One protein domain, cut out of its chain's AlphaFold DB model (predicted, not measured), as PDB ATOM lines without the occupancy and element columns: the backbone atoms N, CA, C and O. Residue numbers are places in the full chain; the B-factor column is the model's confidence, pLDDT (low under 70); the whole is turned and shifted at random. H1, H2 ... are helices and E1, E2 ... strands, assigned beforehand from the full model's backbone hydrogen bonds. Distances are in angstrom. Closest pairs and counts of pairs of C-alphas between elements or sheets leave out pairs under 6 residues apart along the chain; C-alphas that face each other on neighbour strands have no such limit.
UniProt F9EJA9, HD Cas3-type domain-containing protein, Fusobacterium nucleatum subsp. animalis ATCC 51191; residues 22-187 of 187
ATOM      1  N   ALA A  22      42.226 -22.081  49.465       91.38
ATOM      2  CA  ALA A  22      42.706 -21.448  48.238       91.38
ATOM      3  C   ALA A  22      43.473 -22.425  47.343       91.38
ATOM      4  O   ALA A  22      43.313 -22.390  46.121       91.38
ATOM      5  N   HIS A  23      44.300 -23.277  47.961       91.44
ATOM      6  CA  HIS A  23      45.170 -24.226  47.274       91.44
ATOM      7  C   HIS A  23      45.322 -25.549  48.026       91.44
ATOM      8  O   HIS A  23      45.344 -25.602  49.258       91.44
ATOM      9  N   ILE A  24      45.541 -26.612  47.249       88.94
ATOM     10  CA  ILE A  24      46.090 -27.883  47.721       88.94
ATOM     11  C   ILE A  24      47.392 -28.127  46.970       88.94
ATOM     12  O   ILE A  24      47.390 -28.240  45.745       88.94
ATOM     13  N   LYS A  25      48.505 -28.225  47.695       83.94
ATOM     14  CA  LYS A  25      49.808 -28.574  47.122       83.94
ATOM     15  C   LYS A  25      50.529 -29.544  48.044       83.94
ATOM     16  O   LYS A  25      50.660 -29.261  49.228       83.94
ATOM     17  N   ASP A  26      50.988 -30.675  47.511       83.31
ATOM     18  CA  ASP A  26      51.764 -31.681  48.255       83.31
ATOM     19  C   ASP A  26      51.103 -32.080  49.598       83.31
ATOM     20  O   ASP A  26      51.739 -32.091  50.648       83.31
ATOM     21  N   ASN A  27      49.787 -32.344  49.579       79.75
ATOM     22  CA  ASN A  27      48.924 -32.603  50.750       79.75
ATOM     23  C   ASN A  27      48.788 -31.457  51.774       79.75
ATOM     24  O   ASN A  27      48.048 -31.596  52.750       79.75
ATOM     25  N   ARG A  28      49.421 -30.302  51.555       87.75
ATOM     26  CA  ARG A  28      49.169 -29.085  52.330       87.75
ATOM     27  C   ARG A  28      47.941 -28.369  51.773       87.75
ATOM     28  O   ARG A  28      47.896 -28.024  50.594       87.75
ATOM     29  N   LYS A  29      46.971 -28.111  52.650       91.25
ATOM     30  CA  LYS A  29      45.794 -27.279  52.375       91.25
ATOM     31  C   LYS A  29      46.080 -25.856  52.858       91.25
ATOM     32  O   LYS A  29      46.242 -25.654  54.058       91.25
ATOM     33  N   GLU A  30      46.184 -24.907  51.936       93.12
ATOM     34  CA  GLU A  30      46.309 -23.474  52.229       93.12
ATOM     35  C   GLU A  30      44.909 -22.853  52.293       93.12
ATOM     36  O   GLU A  30      44.095 -23.044  51.385       93.12
ATOM     37  N   THR A  31      44.608 -22.130  53.369       91.94
ATOM     38  CA  THR A  31      43.338 -21.407  53.516       91.94
ATOM     39  C   THR A  31      43.312 -20.142  52.666       91.94
ATOM     40  O   THR A  31      44.356 -19.571  52.358       91.94
ATOM     41  N   LEU A  32      42.113 -19.653  52.330       90.50
ATOM     42  CA  LEU A  32      41.978 -18.342  51.680       90.50
ATOM     43  C   LEU A  32      42.587 -17.217  52.513       90.50
ATOM     44  O   LEU A  32      43.201 -16.318  51.954       90.50
ATOM     45  N   GLN A  33      42.469 -17.287  53.840       88.88
ATOM     46  CA  GLN A  33      43.087 -16.299  54.714       88.88
ATOM     47  C   GLN A  33      44.618 -16.320  54.603       88.88
ATOM     48  O   GLN A  33      45.211 -15.279  54.329       88.88
ATOM     49  N   GLU A  34      45.258 -17.485  54.765       91.62
ATOM     50  CA  GLU A  34      46.721 -17.613  54.636       91.62
ATOM     51  C   GLU A  34      47.201 -17.144  53.259       91.62
ATOM     52  O   GLU A  34      48.198 -16.426  53.160       91.62
ATOM     53  N   HIS A  35      46.470 -17.522  52.206       93.38
ATOM     54  CA  HIS A  35      46.777 -17.138  50.836       93.38
ATOM     55  C   HIS A  35      46.756 -15.617  50.660       93.38
ATOM     56  O   HIS A  35      47.731 -15.019  50.199       93.38
ATOM     57  N   THR A  36      45.670 -14.972  51.084       91.81
ATOM     58  CA  THR A  36      45.504 -13.526  50.949       91.81
ATOM     59  C   THR A  36      46.476 -12.745  51.832       91.81
ATOM     60  O   THR A  36      47.015 -11.728  51.400       91.81
ATOM     61  N   GLU A  37      46.768 -13.208  53.049       92.12
ATOM     62  CA  GLU A  37      47.788 -12.594  53.913       92.12
ATOM     63  C   GLU A  37      49.179 -12.653  53.266       92.12
ATOM     64  O   GLU A  37      49.922 -11.665  53.276       92.12
ATOM     65  N   LEU A  38      49.525 -13.786  52.647       94.62
ATOM     66  CA  LEU A  38      50.776 -13.931  51.912       94.62
ATOM     67  C   LEU A  38      50.815 -13.030  50.671       94.62
ATOM     68  O   LEU A  38      51.835 -12.378  50.430       94.62
ATOM     69  N   ALA A  39      49.720 -12.963  49.908       95.00
ATOM     70  CA  ALA A  39      49.599 -12.109  48.731       95.00
ATOM     71  C   ALA A  39      49.768 -10.625  49.092       95.00
ATOM     72  O   ALA A  39      50.592  -9.944  48.482       95.00
ATOM     73  N   ASN A  40      49.094 -10.149  50.144       94.25
ATOM     74  CA  ASN A  40      49.249  -8.781  50.650       94.25
ATOM     75  C   ASN A  40      50.691  -8.485  51.072       94.25
ATOM     76  O   ASN A  40      51.261  -7.475  50.666       94.25
ATOM     77  N   LYS A  41      51.334  -9.405  51.801       95.75
ATOM     78  CA  LYS A  41      52.742  -9.255  52.198       95.75
ATOM     79  C   LYS A  41      53.676  -9.080  50.995       95.75
ATOM     80  O   LYS A  41      54.659  -8.345  51.074       95.75
ATOM     81  N   TYR A  42      53.433  -9.789  49.893       96.62
ATOM     82  CA  TYR A  42      54.229  -9.614  48.675       96.62
ATOM     83  C   TYR A  42      53.838  -8.365  47.889       96.62
ATOM     84  O   TYR A  42      54.723  -7.725  47.326       96.62
ATOM     85  N   PHE A  43      52.561  -7.988  47.886       95.25
ATOM     86  CA  PHE A  43      52.107  -6.736  47.294       95.25
ATOM     87  C   PHE A  43      52.799  -5.532  47.938       95.25
ATOM     88  O   PHE A  43      53.390  -4.728  47.221       95.25
ATOM     89  N   GLU A  44      52.859  -5.467  49.271       94.88
ATOM     90  CA  GLU A  44      53.597  -4.423  49.995       94.88
ATOM     91  C   GLU A  44      55.068  -4.357  49.566       94.88
ATOM     92  O   GLU A  44      55.580  -3.285  49.236       94.88
ATOM     93  N   LYS A  45      55.740  -5.514  49.486       96.94
ATOM     94  CA  LYS A  45      57.129  -5.597  49.013       96.94
ATOM     95  C   LYS A  45      57.288  -5.099  47.581       96.94
ATOM     96  O   LYS A  45      58.290  -4.462  47.274       96.94
ATOM     97  N   ILE A  46      56.339  -5.398  46.692       96.69
ATOM     98  CA  ILE A  46      56.359  -4.923  45.304       96.69
ATOM     99  C   ILE A  46      56.160  -3.409  45.266       96.69
ATOM    100  O   ILE A  46      56.917  -2.725  44.578       96.69
ATOM    101  N   VAL A  47      55.190  -2.882  46.017       95.75
ATOM    102  CA  VAL A  47      54.912  -1.443  46.120       95.75
ATOM    103  C   VAL A  47      56.140  -0.682  46.610       95.75
ATOM    104  O   VAL A  47      56.471   0.362  46.045       95.75
ATOM    105  N   GLU A  48      56.840  -1.213  47.610       95.69
ATOM    106  CA  GLU A  48      58.086  -0.645  48.121       95.69
ATOM    107  C   GLU A  48      59.220  -0.755  47.092       95.69
ATOM    108  O   GLU A  48      59.781   0.259  46.677       95.69
ATOM    109  N   TYR A  49      59.511  -1.967  46.610       97.31
ATOM    110  CA  TYR A  49      60.626  -2.234  45.698       97.31
ATOM    111  C   TYR A  49      60.518  -1.469  44.373       97.31
ATOM    112  O   TYR A  49      61.517  -1.000  43.830       97.31
ATOM    113  N   LYS A  50      59.303  -1.345  43.832       96.94
ATOM    114  CA  LYS A  50      59.028  -0.623  42.583       96.94
ATOM    115  C   LYS A  50      58.715   0.857  42.805       96.94
ATOM    116  O   LYS A  50      58.489   1.559  41.823       96.94
ATOM    117  N   ASN A  51      58.707   1.328  44.056       95.56
ATOM    118  CA  ASN A  51      58.338   2.690  44.433       95.56
ATOM    119  C   ASN A  51      57.003   3.129  43.794       95.56
ATOM    120  O   ASN A  51      56.930   4.137  43.091       95.56
ATOM    121  N   LEU A  52      55.943   2.339  44.003       96.19
ATOM    122  CA  LEU A  52      54.630   2.579  43.387       96.19
ATOM    123  C   LEU A  52      53.784   3.607  44.145       96.19
ATOM    124  O   LEU A  52      52.851   4.159  43.567       96.19
ATOM    125  N   LYS A  53      54.113   3.931  45.404       95.62
ATOM    126  CA  LYS A  53      53.357   4.937  46.175       95.62
ATOM    127  C   LYS A  53      53.272   6.287  45.433       95.62
ATOM    128  O   LYS A  53      52.158   6.750  45.212       95.62
ATOM    129  N   PRO A  54      54.378   6.883  44.932       97.31
ATOM    130  CA  PRO A  54      54.307   8.115  44.141       97.31
ATOM    131  C   PRO A  54      53.533   7.990  42.822       97.31
ATOM    132  O   PRO A  54      53.061   8.997  42.294       97.31
ATOM    133  N   PHE A  55      53.426   6.786  42.252       96.62
ATOM    134  CA  PHE A  55      52.629   6.548  41.050       96.62
ATOM    135  C   PHE A  55      51.131   6.653  41.359       96.62
ATOM    136  O   PHE A  55      50.435   7.418  40.689       96.62
ATOM    137  N   PHE A  56      50.660   5.981  42.412       96.19
ATOM    138  CA  PHE A  56      49.266   6.086  42.850       96.19
ATOM    139  C   PHE A  56      48.909   7.514  43.293       96.19
ATOM    140  O   PHE A  56      47.894   8.054  42.860       96.19
ATOM    141  N   GLU A  57      49.799   8.188  44.033       97.19
ATOM    142  CA  GLU A  57      49.625   9.607  44.395       97.19
ATOM    143  C   GLU A  57      49.483  10.509  43.161       97.19
ATOM    144  O   GLU A  57      48.661  11.426  43.126       97.19
ATOM    145  N   ARG A  58      50.262  10.253  42.104       98.00
ATOM    146  CA  ARG A  58      50.179  11.026  40.859       98.00
ATOM    147  C   ARG A  58      48.837  10.832  40.160       98.00
ATOM    148  O   ARG A  58      48.267  11.824  39.712       98.00
ATOM    149  N   ILE A  59      48.334   9.598  40.079       97.38
ATOM    150  CA  ILE A  59      47.010   9.312  39.504       97.38
ATOM    151  C   ILE A  59      45.930  10.032  40.307       97.38
ATOM    152  O   ILE A  59      45.142  10.778  39.728       97.38
ATOM    153  N   LYS A  60      45.947   9.884  41.635       97.38
ATOM    154  CA  LYS A  60      45.028  10.585  42.535       97.38
ATOM    155  C   LYS A  60      45.010  12.094  42.266       97.38
ATOM    156  O   LYS A  60      43.941  12.689  42.139       97.38
ATOM    157  N   ASN A  61      46.188  12.707  42.137       97.75
ATOM    158  CA  ASN A  61      46.331  14.142  41.888       97.75
ATOM    159  C   ASN A  61      45.828  14.559  40.497       97.75
ATOM    160  O   ASN A  61      45.166  15.589  40.387       97.75
ATOM    161  N   ILE A  62      46.083  13.764  39.449       98.00
ATOM    162  CA  ILE A  62      45.552  14.004  38.092       98.00
ATOM    163  C   ILE A  62      44.020  13.978  38.104       98.00
ATOM    164  O   ILE A  62      43.374  14.847  37.522       98.00
ATOM    165  N   LEU A  63      43.442  13.009  38.810       97.25
ATOM    166  CA  LEU A  63      41.997  12.871  38.979       97.25
ATOM    167  C   LEU A  63      41.425  13.867  40.007       97.25
ATOM    168  O   LEU A  63      40.205  13.990  40.136       97.25
ATOM    169  N   ASN A  64      42.291  14.616  40.703       97.56
ATOM    170  CA  ASN A  64      41.982  15.599  41.742       97.56
ATOM    171  C   ASN A  64      41.112  15.021  42.878       97.56
ATOM    172  O   ASN A  64      40.203  15.703  43.350       97.56
ATOM    173  N   LEU A  65      41.321  13.756  43.258       97.69
ATOM    174  CA  LEU A  65      40.544  13.090  44.313       97.69
ATOM    175  C   LEU A  65      40.973  13.592  45.694       97.69
ATOM    176  O   LEU A  65      42.171  13.742  45.949       97.69
ATOM    177  N   LYS A  66      40.000  13.877  46.566       96.12
ATOM    178  CA  LYS A  66      40.230  14.438  47.909       96.12
ATOM    179  C   LYS A  66      39.280  13.839  48.940       96.12
ATOM    180  O   LYS A  66      38.188  13.395  48.597       96.12
ATOM    181  N   ASN A  67      39.660  13.916  50.216       95.38
ATOM    182  CA  ASN A  67      38.827  13.493  51.347       95.38
ATOM    183  C   ASN A  67      38.310  12.051  51.143       95.38
ATOM    184  O   ASN A  67      39.100  11.151  50.868       95.38
ATOM    185  N   GLN A  68      36.991  11.840  51.198       95.44
ATOM    186  CA  GLN A  68      36.355  10.528  51.038       95.44
ATOM    187  C   GLN A  68      36.639   9.867  49.675       95.44
ATOM    188  O   GLN A  68      36.738   8.645  49.601       95.44
ATOM    189  N   GLU A  69      36.820  10.647  48.602       96.81
ATOM    190  CA  GLU A  69      37.169  10.115  47.274       96.81
ATOM    191  C   GLU A  69      38.574   9.498  47.274       96.81
ATOM    192  O   GLU A  69      38.804   8.438  46.696       96.81
ATOM    193  N   GLU A  70      39.518  10.183  47.925       97.12
ATOM    194  CA  GLU A  70      40.910   9.752  48.063       97.12
ATOM    195  C   GLU A  70      41.020   8.506  48.947       97.12
ATOM    196  O   GLU A  70      41.726   7.559  48.596       97.12
ATOM    197  N   GLU A  71      40.292   8.486  50.066       96.00
ATOM    198  CA  GLU A  71      40.222   7.320  50.944       96.00
ATOM    199  C   GLU A  71      39.702   6.094  50.187       96.00
ATOM    200  O   GLU A  71      40.316   5.025  50.240       96.00
ATOM    201  N   LEU A  72      38.608   6.252  49.433       96.75
ATOM    202  CA  LEU A  72      38.014   5.153  48.677       96.75
ATOM    203  C   LEU A  72      38.913   4.687  47.525       96.75
ATOM    204  O   LEU A  72      39.034   3.485  47.299       96.75
ATOM    205  N   TYR A  73      39.587   5.618  46.844       97.94
ATOM    206  CA  TYR A  73      40.566   5.321  45.799       97.94
ATOM    207  C   TYR A  73      41.685   4.397  46.290       97.94
ATOM    208  O   TYR A  73      41.927   3.351  45.683       97.94
ATOM    209  N   TYR A  74      42.345   4.746  47.399       96.88
ATOM    210  CA  TYR A  74      43.409   3.901  47.946       96.88
ATOM    211  C   TYR A  74      42.874   2.566  48.443       96.88
ATOM    212  O   TYR A  74      43.482   1.530  48.180       96.88
ATOM    213  N   LYS A  75      41.710   2.579  49.100       95.75
ATOM    214  CA  LYS A  75      41.100   1.358  49.619       95.75
ATOM    215  C   LYS A  75      40.779   0.360  48.504       95.75
ATOM    216  O   LYS A  75      41.080  -0.819  48.653       95.75
ATOM    217  N   MET A  76      40.230   0.829  47.379       96.94
ATOM    218  CA  MET A  76      39.953  -0.024  46.220       96.94
ATOM    219  C   MET A  76      41.228  -0.655  45.652       96.94
ATOM    220  O   MET A  76      41.206  -1.835  45.321       96.94
ATOM    221  N   ILE A  77      42.334   0.096  45.558       96.12
ATOM    222  CA  ILE A  77      43.620  -0.428  45.065       96.12
ATOM    223  C   ILE A  77      44.147  -1.534  45.978       96.12
ATOM    224  O   ILE A  77      44.517  -2.600  45.488       96.12
ATOM    225  N   ASP A  78      44.162  -1.294  47.288       93.06
ATOM    226  CA  ASP A  78      44.661  -2.266  48.262       93.06
ATOM    227  C   ASP A  78      43.785  -3.528  48.274       93.06
ATOM    228  O   ASP A  78      44.280  -4.658  48.280       93.06
ATOM    229  N   ASP A  79      42.465  -3.349  48.185       95.00
ATOM    230  CA  ASP A  79      41.518  -4.455  48.229       95.00
ATOM    231  C   ASP A  79      41.484  -5.296  46.943       95.00
ATOM    232  O   ASP A  79      40.942  -6.399  46.983       95.00
ATOM    233  N   VAL A  80      42.123  -4.885  45.839       95.19
ATOM    234  CA  VAL A  80      42.299  -5.774  44.671       95.19
ATOM    235  C   VAL A  80      42.951  -7.089  45.084       95.19
ATOM    236  O   VAL A  80      42.490  -8.162  44.693       95.19
ATOM    237  N   VAL A  81      43.989  -7.028  45.921       94.06
ATOM    238  CA  VAL A  81      44.694  -8.224  46.403       94.06
ATOM    239  C   VAL A  81      43.811  -9.026  47.354       94.06
ATOM    240  O   VAL A  81      43.814 -10.254  47.307       94.06
ATOM    241  N   ASN A  82      43.003  -8.350  48.174       91.88
ATOM    242  CA  ASN A  82      42.073  -9.012  49.084       91.88
ATOM    243  C   ASN A  82      40.977  -9.787  48.349       91.88
ATOM    244  O   ASN A  82      40.564 -10.854  48.805       91.88
ATOM    245  N   PHE A  83      40.522  -9.255  47.218       93.44
ATOM    246  CA  PHE A  83      39.426  -9.832  46.461       93.44
ATOM    247  C   PHE A  83      39.870 -10.791  45.366       93.44
ATOM    248  O   PHE A  83      39.032 -11.581  44.961       93.44
ATOM    249  N   HIS A  84      41.124 -10.767  44.896       94.06
ATOM    250  CA  HIS A  84      41.497 -11.448  43.646       94.06
ATOM    251  C   HIS A  84      41.052 -12.918  43.572       94.06
ATOM    252  O   HIS A  84      40.477 -13.322  42.569       94.06
ATOM    253  N   ASP A  85      41.243 -13.676  44.651       93.25
ATOM    254  CA  ASP A  85      40.893 -15.096  44.761       93.25
ATOM    255  C   ASP A  85      39.621 -15.343  45.591       93.25
ATOM    256  O   ASP A  85      39.284 -16.477  45.935       93.25
ATOM    257  N   PHE A  86      38.895 -14.287  45.945       89.88
ATOM    258  CA  PHE A  86      37.807 -14.364  46.908       89.88
ATOM    259  C   PHE A  86      36.640 -15.235  46.440       89.88
ATOM    260  O   PHE A  86      36.062 -15.971  47.231       89.88
ATOM    261  N   GLY A  87      36.354 -15.253  45.142       88.94
ATOM    262  CA  GLY A  87      35.350 -16.113  44.521       88.94
ATOM    263  C   GLY A  87      35.592 -17.610  44.737       88.94
ATOM    264  O   GLY A  87      34.678 -18.407  44.538       88.94
ATOM    265  N   LYS A  88      36.775 -18.026  45.217       89.88
ATOM    266  CA  LYS A  88      37.020 -19.413  45.641       89.88
ATOM    267  C   LYS A  88      36.138 -19.832  46.820       89.88
ATOM    268  O   LYS A  88      36.029 -21.026  47.079       89.88
ATOM    269  N   VAL A  89      35.477 -18.898  47.516       86.19
ATOM    270  CA  VAL A  89      34.454 -19.216  48.531       86.19
ATOM    271  C   VAL A  89      33.215 -19.899  47.949       86.19
ATOM    272  O   VAL A  89      32.454 -20.492  48.713       86.19
ATOM    273  N   ASN A  90      33.010 -19.850  46.626       83.81
ATOM    274  CA  ASN A  90      31.934 -20.581  45.964       83.81
ATOM    275  C   ASN A  90      31.982 -22.065  46.349       83.81
ATOM    276  O   ASN A  90      33.039 -22.700  46.248       83.81
ATOM    277  N   SER A  91      30.851 -22.632  46.776       81.38
ATOM    278  CA  SER A  91      30.824 -24.018  47.249       81.38
ATOM    279  C   SER A  91      31.259 -24.985  46.152       81.38
ATOM    280  O   SER A  91      32.038 -25.888  46.440       81.38
ATOM    281  N   GLN A  92      30.884 -24.735  44.893       82.44
ATOM    282  CA  GLN A  92      31.329 -25.545  43.761       82.44
ATOM    283  C   GLN A  92      32.859 -25.554  43.611       82.44
ATOM    284  O   GLN A  92      33.454 -26.610  43.424       82.44
ATOM    285  N   PHE A  93      33.529 -24.401  43.768       87.00
ATOM    286  CA  PHE A  93      34.998 -24.338  43.758       87.00
ATOM    287  C   PHE A  93      35.589 -25.163  44.910       87.00
ATOM    288  O   PHE A  93      36.525 -25.946  44.720       87.00
ATOM    289  N   GLN A  94      35.038 -25.006  46.117       88.19
ATOM    290  CA  GLN A  94      35.498 -25.735  47.300       88.19
ATOM    291  C   GLN A  94      35.320 -27.251  47.167       88.19
ATOM    292  O   GLN A  94      36.184 -28.011  47.604       88.19
ATOM    293  N   ILE A  95      34.219 -27.687  46.566       85.62
ATOM    294  CA  ILE A  95      33.899 -29.093  46.339       85.62
ATOM    295  C   ILE A  95      34.815 -29.663  45.252       85.62
ATOM    296  O   ILE A  95      35.579 -30.589  45.522       85.62
ATOM    297  N   ASP A  96      34.824 -29.056  44.066       85.50
ATOM    298  CA  ASP A  96      35.467 -29.631  42.882       85.50
ATOM    299  C   ASP A  96      36.988 -29.498  42.891       85.50
ATOM    300  O   ASP A  96      37.702 -30.389  42.429       85.50
ATOM    301  N   LYS A  97      37.503 -28.351  43.353       88.06
ATOM    302  CA  LYS A  97      38.938 -28.032  43.281       88.06
ATOM    303  C   LYS A  97      39.645 -28.285  44.600       88.06
ATOM    304  O   LYS A  97      40.782 -28.749  44.595       88.06
ATOM    305  N   MET A  98      38.989 -27.975  45.717       89.94
ATOM    306  CA  MET A  98      39.598 -28.060  47.048       89.94
ATOM    307  C   MET A  98      39.212 -29.320  47.831       89.94
ATOM    308  O   MET A  98      39.729 -29.510  48.932       89.94
ATOM    309  N   LEU A  99      38.318 -30.170  47.309       88.62
ATOM    310  CA  LEU A  99      37.855 -31.394  47.979       88.62
ATOM    311  C   LEU A  99      37.507 -31.131  49.461       88.62
ATOM    312  O   LEU A  99      37.948 -31.838  50.375       88.62
ATOM    313  N   ASN A 100      36.816 -30.016  49.712       87.00
ATOM    314  CA  ASN A 100      36.561 -29.527  51.058       87.00
ATOM    315  C   ASN A 100      35.353 -30.250  51.670       87.00
ATOM    316  O   ASN A 100      34.205 -29.861  51.464       87.00
ATOM    317  N   GLU A 101      35.625 -31.302  52.446       82.25
ATOM    318  CA  GLU A 101      34.613 -32.150  53.094       82.25
ATOM    319  C   GLU A 101      33.635 -31.399  54.009       82.25
ATOM    320  O   GLU A 101      32.501 -31.845  54.189       82.25
ATOM    321  N   GLU A 102      34.038 -30.271  54.601       79.81
ATOM    322  CA  GLU A 102      33.142 -29.460  55.436       79.81
ATOM    323  C   GLU A 102      32.069 -28.766  54.593       79.81
ATOM    324  O   GLU A 102      30.900 -28.747  54.978       79.81
ATOM    325  N   ILE A 103      32.458 -28.254  53.420       79.31
ATOM    326  CA  ILE A 103      31.563 -27.570  52.480       79.31
ATOM    327  C   ILE A 103      30.727 -28.571  51.675       79.31
ATOM    328  O   ILE A 103      29.548 -28.317  51.444       79.31
ATOM    329  N   LEU A 104      31.290 -29.735  51.326       69.25
ATOM    330  CA  LEU A 104      30.579 -30.857  50.689       69.25
ATOM    331  C   LEU A 104      29.295 -31.239  51.440       69.25
ATOM    332  O   LEU A 104      28.260 -31.488  50.836       69.25
ATOM    333  N   LYS A 105      29.320 -31.211  52.778       66.44
ATOM    334  CA  LYS A 105      28.141 -31.499  53.618       66.44
ATOM    335  C   LYS A 105      27.021 -30.452  53.494       66.44
ATOM    336  O   LYS A 105      25.973 -30.613  54.117       66.44
ATOM    337  N   MET A 106      27.249 -29.365  52.758       66.62
ATOM    338  CA  MET A 106      26.341 -28.226  52.604       66.62
ATOM    339  C   MET A 106      26.080 -27.852  51.141       66.62
ATOM    340  O   MET A 106      25.625 -26.736  50.887       66.62
ATOM    341  N   GLU A 107      26.360 -28.756  50.198       62.12
ATOM    342  CA  GLU A 107      26.228 -28.537  48.749       62.12
ATOM    343  C   GLU A 107      24.881 -27.888  48.367       62.12
ATOM    344  O   GLU A 107      24.861 -26.896  47.638       62.12
ATOM    345  N   ASP A 108      23.782 -28.322  48.993       62.47
ATOM    346  CA  ASP A 108      22.419 -27.832  48.731       62.47
ATOM    347  C   ASP A 108      22.078 -26.452  49.340       62.47
ATOM    348  O   ASP A 108      20.981 -25.937  49.125       62.47
ATOM    349  N   LYS A 109      22.960 -25.850  50.155       60.44
ATOM    350  CA  LYS A 109      22.649 -24.626  50.930       60.44
ATOM    351  C   LYS A 109      23.345 -23.353  50.460       60.44
ATOM    352  O   LYS A 109      22.854 -22.272  50.778       60.44
ATOM    353  N   TYR A 110      24.486 -23.459  49.782       60.31
ATOM    354  CA  TYR A 110      25.372 -22.308  49.545       60.31
ATOM    355  C   TYR A 110      25.959 -22.240  48.129       60.31
ATOM    356  O   TYR A 110      26.920 -21.505  47.910       60.31
ATOM    357  N   ASN A 111      25.401 -22.988  47.172       61.81
ATOM    358  CA  ASN A 111      25.856 -22.920  45.786       61.81
ATOM    359  C   ASN A 111      25.271 -21.694  45.078       61.81
ATOM    360  O   ASN A 111      24.053 -21.503  45.062       61.81
ATOM    361  N   ILE A 112      26.138 -20.864  44.493       64.50
ATOM    362  CA  ILE A 112      25.702 -19.754  43.645       64.50
ATOM    363  C   ILE A 112      25.422 -20.347  42.263       64.50
ATOM    364  O   ILE A 112      26.335 -20.591  41.473       64.50
ATOM    365  N   LEU A 113      24.142 -20.623  41.998       54.16
ATOM    366  CA  LEU A 113      23.662 -21.150  40.720       54.16
ATOM    367  C   LEU A 113      24.190 -20.297  39.554       54.16
ATOM    368  O   LEU A 113      24.025 -19.083  39.537       54.16
ATOM    369  N   GLY A 114      24.821 -20.952  38.575       54.88
ATOM    370  CA  GLY A 114      25.326 -20.306  37.359       54.88
ATOM    371  C   GLY A 114      26.793 -19.865  37.393       54.88
ATOM    372  O   GLY A 114      27.300 -19.470  36.346       54.88
ATOM    373  N   VAL A 115      27.497 -19.980  38.527       60.81
ATOM    374  CA  VAL A 115      28.945 -19.719  38.604       60.81
ATOM    375  C   VAL A 115      29.708 -21.040  38.654       60.81
ATOM    376  O   VAL A 115      29.685 -21.747  39.665       60.81
ATOM    377  N   LEU A 116      30.408 -21.379  37.569       62.91
ATOM    378  CA  LEU A 116      31.245 -22.576  37.534       62.91
ATOM    379  C   LEU A 116      32.424 -22.436  38.504       62.91
ATOM    380  O   LEU A 116      32.968 -21.352  38.715       62.91
ATOM    381  N   GLY A 117      32.887 -23.561  39.048       61.00
ATOM    382  CA  GLY A 117      34.097 -23.601  39.873       61.00
ATOM    383  C   GLY A 117      35.380 -23.185  39.132       61.00
ATOM    384  O   GLY A 117      36.422 -23.077  39.758       61.00
ATOM    385  N   SER A 118      35.359 -22.974  37.814       65.81
ATOM    386  CA  SER A 118      36.481 -22.397  37.056       65.81
ATOM    387  C   SER A 118      36.497 -20.868  37.053       65.81
ATOM    388  O   SER A 118      37.530 -20.283  36.742       65.81
ATOM    389  N   ASP A 119      35.385 -20.225  37.411       78.62
ATOM    390  CA  ASP A 119      35.152 -18.805  37.134       78.62
ATOM    391  C   ASP A 119      35.320 -17.947  38.396       78.62
ATOM    392  O   ASP A 119      34.720 -16.880  38.544       78.62
ATOM    393  N   HIS A 120      36.141 -18.401  39.350       87.00
ATOM    394  CA  HIS A 120      36.290 -17.711  40.631       87.00
ATOM    395  C   HIS A 120      36.873 -16.309  40.470       87.00
ATOM    396  O   HIS A 120      36.523 -15.432  41.251       87.00
ATOM    397  N   SER A 121      37.716 -16.061  39.464       89.69
ATOM    398  CA  SER A 121      38.240 -14.721  39.163       89.69
ATOM    399  C   SER A 121      37.115 -13.754  38.786       89.69
ATOM    400  O   SER A 121      37.104 -12.598  39.202       89.69
ATOM    401  N   LEU A 122      36.122 -14.236  38.041       87.56
ATOM    402  CA  LEU A 122      34.973 -13.444  37.618       87.56
ATOM    403  C   LEU A 122      33.997 -13.216  38.771       87.56
ATOM    404  O   LEU A 122      33.572 -12.086  38.995       87.56
ATOM    405  N   LEU A 123      33.735 -14.248  39.578       87.19
ATOM    406  CA  LEU A 123      32.966 -14.094  40.814       87.19
ATOM    407  C   LEU A 123      33.639 -13.113  41.784       87.19
ATOM    408  O   LEU A 123      32.969 -12.262  42.363       87.19
ATOM    409  N   SER A 124      34.964 -13.184  41.921       91.69
ATOM    410  CA  SER A 124      35.760 -12.245  42.718       91.69
ATOM    411  C   SER A 124      35.544 -10.802  42.274       91.69
ATOM    412  O   SER A 124      35.289  -9.928  43.103       91.69
ATOM    413  N   ALA A 125      35.588 -10.560  40.960       92.12
ATOM    414  CA  ALA A 125      35.346  -9.248  40.379       92.12
ATOM    415  C   ALA A 125      33.917  -8.757  40.662       92.12
ATOM    416  O   ALA A 125      33.732  -7.615  41.076       92.12
ATOM    417  N   SER A 126      32.912  -9.626  40.517       88.88
ATOM    418  CA  SER A 126      31.515  -9.292  40.817       88.88
ATOM    419  C   SER A 126      31.296  -8.957  42.293       88.88
ATOM    420  O   SER A 126      30.602  -7.991  42.610       88.88
ATOM    421  N   MET A 127      31.918  -9.705  43.209       89.62
ATOM    422  CA  MET A 127      31.852  -9.428  44.648       89.62
ATOM    423  C   MET A 127      32.559  -8.115  45.008       89.62
ATOM    424  O   MET A 127      32.054  -7.363  45.842       89.62
ATOM    425  N   PHE A 128      33.689  -7.811  44.362       94.06
ATOM    426  CA  PHE A 128      34.388  -6.532  44.513       94.06
ATOM    427  C   PHE A 128      33.511  -5.360  44.063       94.06
ATOM    428  O   PHE A 128      33.362  -4.390  44.808       94.06
ATOM    429  N   ILE A 129      32.860  -5.481  42.898       93.81
ATOM    430  CA  ILE A 129      31.920  -4.467  42.409       93.81
ATOM    431  C   ILE A 129      30.764  -4.297  43.385       93.81
ATOM    432  O   ILE A 129      30.517  -3.178  43.810       93.81
ATOM    433  N   ALA A 130      30.094  -5.374  43.802       91.38
ATOM    434  CA  ALA A 130      28.972  -5.281  44.734       91.38
ATOM    435  C   ALA A 130      29.360  -4.588  46.056       91.38
ATOM    436  O   ALA A 130      28.625  -3.729  46.545       91.38
ATOM    437  N   TYR A 131      30.533  -4.916  46.607       92.44
ATOM    438  CA  TYR A 131      31.030  -4.322  47.850       92.44
ATOM    439  C   TYR A 131      31.315  -2.820  47.715       92.44
ATOM    440  O   TYR A 131      30.938  -2.031  48.585       92.44
ATOM    441  N   TYR A 132      31.974  -2.409  46.631       95.75
ATOM    442  CA  TYR A 132      32.365  -1.015  46.423       95.75
ATOM    443  C   TYR A 132      31.277  -0.149  45.800       95.75
ATOM    444  O   TYR A 132      31.257   1.051  46.058       95.75
ATOM    445  N   PHE A 133      30.334  -0.735  45.063       94.94
ATOM    446  CA  PHE A 133      29.187  -0.023  44.513       94.94
ATOM    447  C   PHE A 133      28.406   0.670  45.630       94.94
ATOM    448  O   PHE A 133      28.207   1.877  45.557       94.94
ATOM    449  N   GLY A 134      28.078  -0.057  46.709       91.44
ATOM    450  CA  GLY A 134      27.408   0.515  47.883       91.44
ATOM    451  C   GLY A 134      28.179   1.691  48.496       91.44
ATOM    452  O   GLY A 134      27.618   2.758  48.734       91.44
ATOM    453  N   LYS A 135      29.500   1.540  48.657       95.25
ATOM    454  CA  LYS A 135      30.361   2.596  49.217       95.25
ATOM    455  C   LYS A 135      30.442   3.838  48.333       95.25
ATOM    456  O   LYS A 135      30.544   4.940  48.858       95.25
ATOM    457  N   ILE A 136      30.436   3.673  47.010       97.00
ATOM    458  CA  ILE A 136      30.413   4.801  46.073       97.00
ATOM    459  C   ILE A 136      29.040   5.474  46.111       97.00
ATOM    460  O   ILE A 136      28.968   6.701  46.136       97.00
ATOM    461  N   THR A 137      27.946   4.701  46.157       95.19
ATOM    462  CA  THR A 137      26.593   5.270  46.204       95.19
ATOM    463  C   THR A 137      26.328   6.077  47.473       95.19
ATOM    464  O   THR A 137      25.646   7.096  47.392       95.19
ATOM    465  N   ASP A 138      26.938   5.708  48.603       95.88
ATOM    466  CA  ASP A 138      26.856   6.468  49.860       95.88
ATOM    467  C   ASP A 138      27.440   7.893  49.746       95.88
ATOM    468  O   ASP A 138      27.142   8.756  50.572       95.88
ATOM    469  N   LEU A 139      28.256   8.167  48.719       95.88
ATOM    470  CA  LEU A 139      28.869   9.476  48.482       95.88
ATOM    471  C   LEU A 139      28.070  10.370  47.520       95.88
ATOM    472  O   LEU A 139      28.413  11.544  47.392       95.88
ATOM    473  N   ILE A 140      27.022   9.867  46.851       95.06
ATOM    474  CA  ILE A 140      26.321  10.587  45.762       95.06
ATOM    475  C   ILE A 140      25.766  11.949  46.202       95.06
ATOM    476  O   ILE A 140      25.801  12.901  45.428       95.06
ATOM    477  N   GLU A 141      25.299  12.058  47.445       94.56
ATOM    478  CA  GLU A 141      24.725  13.297  47.992       94.56
ATOM    479  C   GLU A 141      25.787  14.294  48.501       94.56
ATOM    480  O   GLU A 141      25.466  15.431  48.840       94.56
ATOM    481  N   ILE A 142      27.052  13.873  48.597       94.62
ATOM    482  CA  ILE A 142      28.135  14.623  49.264       94.62
ATOM    483  C   ILE A 142      29.227  15.031  48.264       94.62
ATOM    484  O   ILE A 142      29.902  16.046  48.438       94.62
ATOM    485  N   VAL A 143      29.406  14.238  47.212       95.25
ATOM    486  CA  VAL A 143      30.489  14.341  46.238       95.25
ATOM    487  C   VAL A 143      29.926  14.724  44.867       95.25
ATOM    488  O   VAL A 143      28.856  14.275  44.464       95.25
ATOM    489  N   GLU A 144      30.658  15.550  44.115       96.06
ATOM    490  CA  GLU A 144      30.249  15.960  42.767       96.06
ATOM    491  C   GLU A 144      30.000  14.744  41.859       96.06
ATOM    492  O   GLU A 144      30.814  13.822  41.796       96.06
ATOM    493  N   THR A 145      28.935  14.772  41.050       96.88
ATOM    494  CA  THR A 145      28.579  13.662  40.145       96.88
ATOM    495  C   THR A 145      29.745  13.209  39.263       96.88
ATOM    496  O   THR A 145      29.940  12.016  39.048       96.88
ATOM    497  N   LYS A 146      30.581  14.144  38.792       96.88
ATOM    498  CA  LYS A 146      31.773  13.821  37.992       96.88
ATOM    499  C   LYS A 146      32.752  12.907  38.741       96.88
ATOM    500  O   LYS A 146      33.381  12.050  38.130       96.88
ATOM    501  N   LYS A 147      32.899  13.092  40.050       97.56
ATOM    502  CA  LYS A 147      33.793  12.305  40.905       97.56
ATOM    503  C   LYS A 147      33.226  10.927  41.195       97.56
ATOM    504  O   LYS A 147      33.976   9.960  41.154       97.56
ATOM    505  N   ILE A 148      31.911  10.832  41.372       97.81
ATOM    506  CA  ILE A 148      31.204   9.550  41.446       97.81
ATOM    507  C   ILE A 148      31.454   8.718  40.182       97.81
ATOM    508  O   ILE A 148      31.823   7.551  40.285       97.81
ATOM    509  N   VAL A 149      31.334   9.324  38.996       97.00
ATOM    510  CA  VAL A 149      31.623   8.640  37.722       97.00
ATOM    511  C   VAL A 149      33.073   8.152  37.670       97.00
ATOM    512  O   VAL A 149      33.302   6.985  37.370       97.00
ATOM    513  N   ILE A 150      34.044   8.992  38.045       97.69
ATOM    514  CA  ILE A 150      35.464   8.600  38.099       97.69
ATOM    515  C   ILE A 150      35.688   7.423  39.065       97.69
ATOM    516  O   ILE A 150      36.442   6.506  38.750       97.69
ATOM    517  N   LEU A 151      35.039   7.413  40.232       98.12
ATOM    518  CA  LEU A 151      35.150   6.302  41.183       98.12
ATOM    519  C   LEU A 151      34.581   5.000  40.605       98.12
ATOM    520  O   LEU A 151      35.190   3.949  40.794       98.12
ATOM    521  N   PHE A 152      33.469   5.060  39.865       97.06
ATOM    522  CA  PHE A 152      32.941   3.891  39.158       97.06
ATOM    523  C   PHE A 152      33.873   3.412  38.040       97.06
ATOM    524  O   PHE A 152      34.091   2.211  37.916       97.06
ATOM    525  N   GLU A 153      34.476   4.313  37.263       95.75
ATOM    526  CA  GLU A 153      35.469   3.939  36.243       95.75
ATOM    527  C   GLU A 153      36.668   3.211  36.866       95.75
ATOM    528  O   GLU A 153      37.101   2.172  36.364       95.75
ATOM    529  N   ILE A 154      37.168   3.706  38.003       97.38
ATOM    530  CA  ILE A 154      38.240   3.052  38.764       97.38
ATOM    531  C   ILE A 154      37.779   1.683  39.275       97.38
ATOM    532  O   ILE A 154      38.520   0.711  39.140       97.38
ATOM    533  N   LEU A 155      36.561   1.585  39.819       97.12
ATOM    534  CA  LEU A 155      35.984   0.325  40.288       97.12
ATOM    535  C   LEU A 155      35.971  -0.733  39.177       97.12
ATOM    536  O   LEU A 155      36.481  -1.834  39.386       97.12
ATOM    537  N   PHE A 156      35.452  -0.396  37.994       94.50
ATOM    538  CA  PHE A 156      35.381  -1.332  36.869       94.50
ATOM    539  C   PHE A 156      36.759  -1.674  36.287       94.50
ATOM    540  O   PHE A 156      37.003  -2.814  35.895       94.50
ATOM    541  N   ALA A 157      37.700  -0.725  36.267       94.50
ATOM    542  CA  ALA A 157      39.074  -1.006  35.854       94.50
ATOM    543  C   ALA A 157      39.772  -1.989  36.810       94.50
ATOM    544  O   ALA A 157      40.459  -2.913  36.373       94.50
ATOM    545  N   LEU A 158      39.582  -1.828  38.121       96.31
ATOM    546  CA  LEU A 158      40.169  -2.715  39.125       96.31
ATOM    547  C   LEU A 158      39.474  -4.085  39.160       96.31
ATOM    548  O   LEU A 158      40.150  -5.108  39.275       96.31
ATOM    549  N   SER A 159      38.151  -4.138  38.983       94.81
ATOM    550  CA  SER A 159      37.417  -5.405  38.872       94.81
ATOM    551  C   SER A 159      37.832  -6.198  37.632       94.81
ATOM    552  O   SER A 159      37.939  -7.423  37.685       94.81
ATOM    553  N   TYR A 160      38.140  -5.511  36.532       93.25
ATOM    554  CA  TYR A 160      38.692  -6.142  35.342       93.25
ATOM    555  C   TYR A 160      40.031  -6.829  35.635       93.25
ATOM    556  O   TYR A 160      40.193  -8.013  35.324       93.25
ATOM    557  N   VAL A 161      40.954  -6.134  36.312       93.81
ATOM    558  CA  VAL A 161      42.246  -6.703  36.738       93.81
ATOM    559  C   VAL A 161      42.039  -7.939  37.618       93.81
ATOM    560  O   VAL A 161      42.701  -8.954  37.406       93.81
ATOM    561  N   ILE A 162      41.076  -7.896  38.546       94.19
ATOM    562  CA  ILE A 162      40.689  -9.063  39.354       94.19
ATOM    563  C   ILE A 162      40.215 -10.215  38.460       94.19
ATOM    564  O   ILE A 162      40.665 -11.344  38.636       94.19
ATOM    565  N   SER A 163      39.351  -9.960  37.476       91.19
ATOM    566  CA  SER A 163      38.806 -11.024  36.622       91.19
ATOM    567  C   SER A 163      39.857 -11.708  35.740       91.19
ATOM    568  O   SER A 163      39.697 -12.876  35.389       91.19
ATOM    569  N   LYS A 164      40.953 -11.010  35.411       89.38
ATOM    570  CA  LYS A 164      42.027 -11.505  34.539       89.38
ATOM    571  C   LYS A 164      43.255 -12.034  35.287       89.38
ATOM    572  O   LYS A 164      44.232 -12.378  34.634       89.38
ATOM    573  N   HIS A 165      43.236 -12.173  36.615       86.69
ATOM    574  CA  HIS A 165      44.442 -12.547  37.376       86.69
ATOM    575  C   HIS A 165      45.020 -13.949  37.056       86.69
ATOM    576  O   HIS A 165      46.160 -14.240  37.417       86.69
ATOM    577  N   HIS A 166      44.265 -14.817  36.374       83.62
ATOM    578  CA  HIS A 166      44.732 -16.117  35.865       83.62
ATOM    579  C   HIS A 166      45.013 -16.154  34.356       83.62
ATOM    580  O   HIS A 166      45.454 -17.183  33.847       83.62
ATOM    581  N   GLY A 167      44.758 -15.062  33.636       79.50
ATOM    582  CA  GLY A 167      44.878 -14.986  32.184       79.50
ATOM    583  C   GLY A 167      45.705 -13.793  31.727       79.50
ATOM    584  O   GLY A 167      46.286 -13.054  32.519       79.50
ATOM    585  N   ASN A 168      45.755 -13.603  30.413       80.81
ATOM    586  CA  ASN A 168      46.296 -12.378  29.847       80.81
ATOM    587  C   ASN A 168      45.267 -11.251  29.961       80.81
ATOM    588  O   ASN A 168      44.056 -11.493  29.964       80.81
ATOM    589  N   LEU A 169      45.766 -10.016  30.004       81.88
ATOM    590  CA  LEU A 169      44.929  -8.861  29.711       81.88
ATOM    591  C   LEU A 169      44.441  -8.973  28.262       81.88
ATOM    592  O   LEU A 169      45.213  -9.295  27.360       81.88
ATOM    593  N   ASP A 170      43.159  -8.720  28.082       81.44
ATOM    594  CA  ASP A 170      42.421  -8.769  26.824       81.44
ATOM    595  C   ASP A 170      41.484  -7.546  26.696       81.44
ATOM    596  O   ASP A 170      41.630  -6.570  27.438       81.44
ATOM    597  N   SER A 171      40.514  -7.576  25.786       83.88
ATOM    598  CA  SER A 171      39.524  -6.507  25.602       83.88
ATOM    599  C   SER A 171      38.788  -6.141  26.905       83.88
ATOM    600  O   SER A 171      38.187  -6.992  27.569       83.88
ATOM    601  N   PHE A 172      38.842  -4.858  27.285       81.81
ATOM    602  CA  PHE A 172      38.084  -4.331  28.428       81.81
ATOM    603  C   PHE A 172      36.600  -4.208  28.077       81.81
ATOM    604  O   PHE A 172      35.736  -4.494  28.901       81.81
ATOM    605  N   GLU A 173      36.303  -3.841  26.833       81.81
ATOM    606  CA  GLU A 173      34.953  -3.755  26.292       81.81
ATOM    607  C   GLU A 173      34.243  -5.112  26.384       81.81
ATOM    608  O   GLU A 173      33.141  -5.200  26.921       81.81
ATOM    609  N   GLU A 174      34.924  -6.187  25.976       80.25
ATOM    610  CA  GLU A 174      34.394  -7.554  26.061       80.25
ATOM    611  C   GLU A 174      34.153  -7.983  27.518       80.25
ATOM    612  O   GLU A 174      33.200  -8.699  27.826       80.25
ATOM    613  N   TYR A 175      34.992  -7.530  28.456       82.25
ATOM    614  CA  TYR A 175      34.753  -7.770  29.878       82.25
ATOM    615  C   TYR A 175      33.465  -7.101  30.370       82.25
ATOM    616  O   TYR A 175      32.696  -7.738  31.091       82.25
ATOM    617  N   ILE A 176      33.212  -5.847  29.983       79.75
ATOM    618  CA  ILE A 176      31.994  -5.129  30.376       79.75
ATOM    619  C   ILE A 176      30.745  -5.813  29.806       79.75
ATOM    620  O   ILE A 176      29.765  -5.977  30.535       79.75
ATOM    621  N   GLU A 177      30.785  -6.265  28.552       76.12
ATOM    622  CA  GLU A 177      29.684  -7.010  27.922       76.12
ATOM    623  C   GLU A 177      29.397  -8.332  28.658       76.12
ATOM    624  O   GLU A 177      28.262  -8.590  29.065       76.12
ATOM    625  N   ASN A 178      30.434  -9.131  28.930       70.19
ATOM    626  CA  ASN A 178      30.303 -10.391  29.672       70.19
ATOM    627  C   ASN A 178      29.794 -10.179  31.107       70.19
ATOM    628  O   ASN A 178      28.990 -10.959  31.623       70.19
ATOM    629  N   TYR A 179      30.250  -9.114  31.768       69.50
ATOM    630  CA  TYR A 179      29.800  -8.763  33.108       69.50
ATOM    631  C   TYR A 179      28.300  -8.445  33.148       69.50
ATOM    632  O   TYR A 179      27.605  -8.902  34.058       69.50
ATOM    633  N   GLN A 180      27.778  -7.712  32.159       65.06
ATOM    634  CA  GLN A 180      26.341  -7.442  32.050       65.06
ATOM    635  C   GLN A 180      25.536  -8.741  31.924       65.06
ATOM    636  O   GLN A 180      24.516  -8.897  32.596       65.06
ATOM    637  N   GLU A 181      26.014  -9.697  31.126       61.06
ATOM    638  CA  GLU A 181      25.351 -10.993  30.960       61.06
ATOM    639  C   GLU A 181      25.294 -11.795  32.269       61.06
ATOM    640  O   GLU A 181      24.279 -12.417  32.584       61.06
ATOM    641  N   ILE A 182      26.366 -11.762  33.062       58.84
ATOM    642  CA  ILE A 182      26.441 -12.468  34.347       58.84
ATOM    643  C   ILE A 182      25.585 -11.790  35.405       58.84
ATOM    644  O   ILE A 182      24.887 -12.476  36.149       58.84
ATOM    645  N   MET A 183      25.589 -10.459  35.461       61.66
ATOM    646  CA  MET A 183      24.736  -9.743  36.402       61.66
ATOM    647  C   MET A 183      23.249  -9.979  36.129       61.66
ATOM    648  O   MET A 183      22.502 -10.134  37.087       61.66
ATOM    649  N   MET A 184      22.838 -10.138  34.867       58.81
ATOM    650  CA  MET A 184      21.473 -10.564  34.516       58.81
ATOM    651  C   MET A 184      21.141 -12.020  34.892       58.81
ATOM    652  O   MET A 184      19.977 -12.407  34.845       58.81
ATOM    653  N   LYS A 185      22.139 -12.863  35.191       49.88
ATOM    654  CA  LYS A 185      21.932 -14.257  35.631       49.88
ATOM    655  C   LYS A 185      21.893 -14.389  37.153       49.88
ATOM    656  O   LYS A 185      21.304 -15.341  37.657       49.88
ATOM    657  N   ILE A 186      22.563 -13.482  37.864       48.25
ATOM    658  CA  ILE A 186      22.694 -13.502  39.328       48.25
ATOM    659  C   ILE A 186      21.582 -12.684  40.013       48.25
ATOM    660  O   ILE A 186      21.211 -13.016  41.141       48.25
ATOM    661  N   PHE A 187      21.040 -11.663  39.342       41.22
ATOM    662  CA  PHE A 187      19.946 -10.802  39.811       41.22
ATOM    663  C   PHE A 187      18.718 -10.908  38.906       41.22
ATOM    664  O   PHE A 187      17.596 -10.774  39.446       41.22
TER     665      PHE A 187
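AT A GLANCE: This is residues 22 to 187 of the 187 residues of the protein "HD Cas3-type domain-containing protein" of Fusobacterium nucleatum subsp. animalis ATCC 51191 (UniProt F9EJA9). Three helices, H3, H8 and H9, lie side by side as an up-and-down bundle; H1 and H2 make a triangle with H3, and the E1-E2 hairpin stands at H1's start. Short helix H4 packs on H8 at one end of the bundle, H5, H6 and H7 follow it farther out beyond that end, and H10 crosses near H8 and H9. The printed part has 166 residues, with two named strands in an antiparallel sheet, E1 - E2, then ten named helices, H1 to H10. It is mostly helix and compact, with a radius of gyration of the C-alphas of 17.4 A and spans of 49 by 40 by 29 A.

HOW THE PARTS SIT: Strands E1, residues 22 to 25, and E2, residues 28 to 31, form a hairpin, antiparallel at 172 degrees, with N 22 and O 30, 2.8 A apart, within hydrogen-bond range. H1, residues 32 to 49, touches H3, residues 68 to 83, with 36 to 43 alone, at a steep tilt of 59 degrees, opposite ways; the closest C-alphas are Thr 36 and Asn 82, 6.0 A. H2, residues 53 to 62, is close to H3 but not clearly touching: C-alphas Lys 60 and Glu 70 are closest, 6.9 A. H3, H8, residues 120 to 137, and H9, residues 145 to 163, form the bundle, each running against the one before it. H3 and H8 touch at a shallow tilt of 17 degrees, closest at C-alphas Phe 83 and Ser 124, 5.8 A. H8 and H9, a helical hairpin, touch at 15 degrees, closest at C-alphas Ser 121 and Ser 163, 4.5 A. H4, residues 86 to 89, touches H8, C-alphas Gly 87 and Ser 124 being closest, 4.3 A. H5, residues 91 to 96, touches H6, residues 101 to 104, closest at C-alphas Ile 95 and Leu 104, 5.7 A; it only just touches H7, residues 107 to 110, with 3 pairs of C-alphas within 8 A. H10, residues 172 to 186, is close to H9 but not clearly touching, about perpendicular at 88 degrees, C-alphas Tyr 160 and Tyr 175 being closest, 6.9 A. O i to N i+4 pairs are within range throughout H1, H2, H5, H9 and H10, 10 of 12 in H3 and 12 of 14 in H8; H4, H6 and H7 are too short.

IN THESE COORDINATES: C-alpha 22 opens E1 at (42.706, -21.448, 48.238). H1 measures 25.4 A, H3 21.1 A, H8 25.6 A, H9 27.0 A and H10 21.0 A, ending at C-alpha 186 (22.694, -13.502, 39.328).

THE WHOLE: C-alphas Asn 27 and Glu 144 are farthest apart, 52.6 A. The printed part has no cut and no long link. pLDDT is under 70 at residues 104 to 118 and 179 to 187.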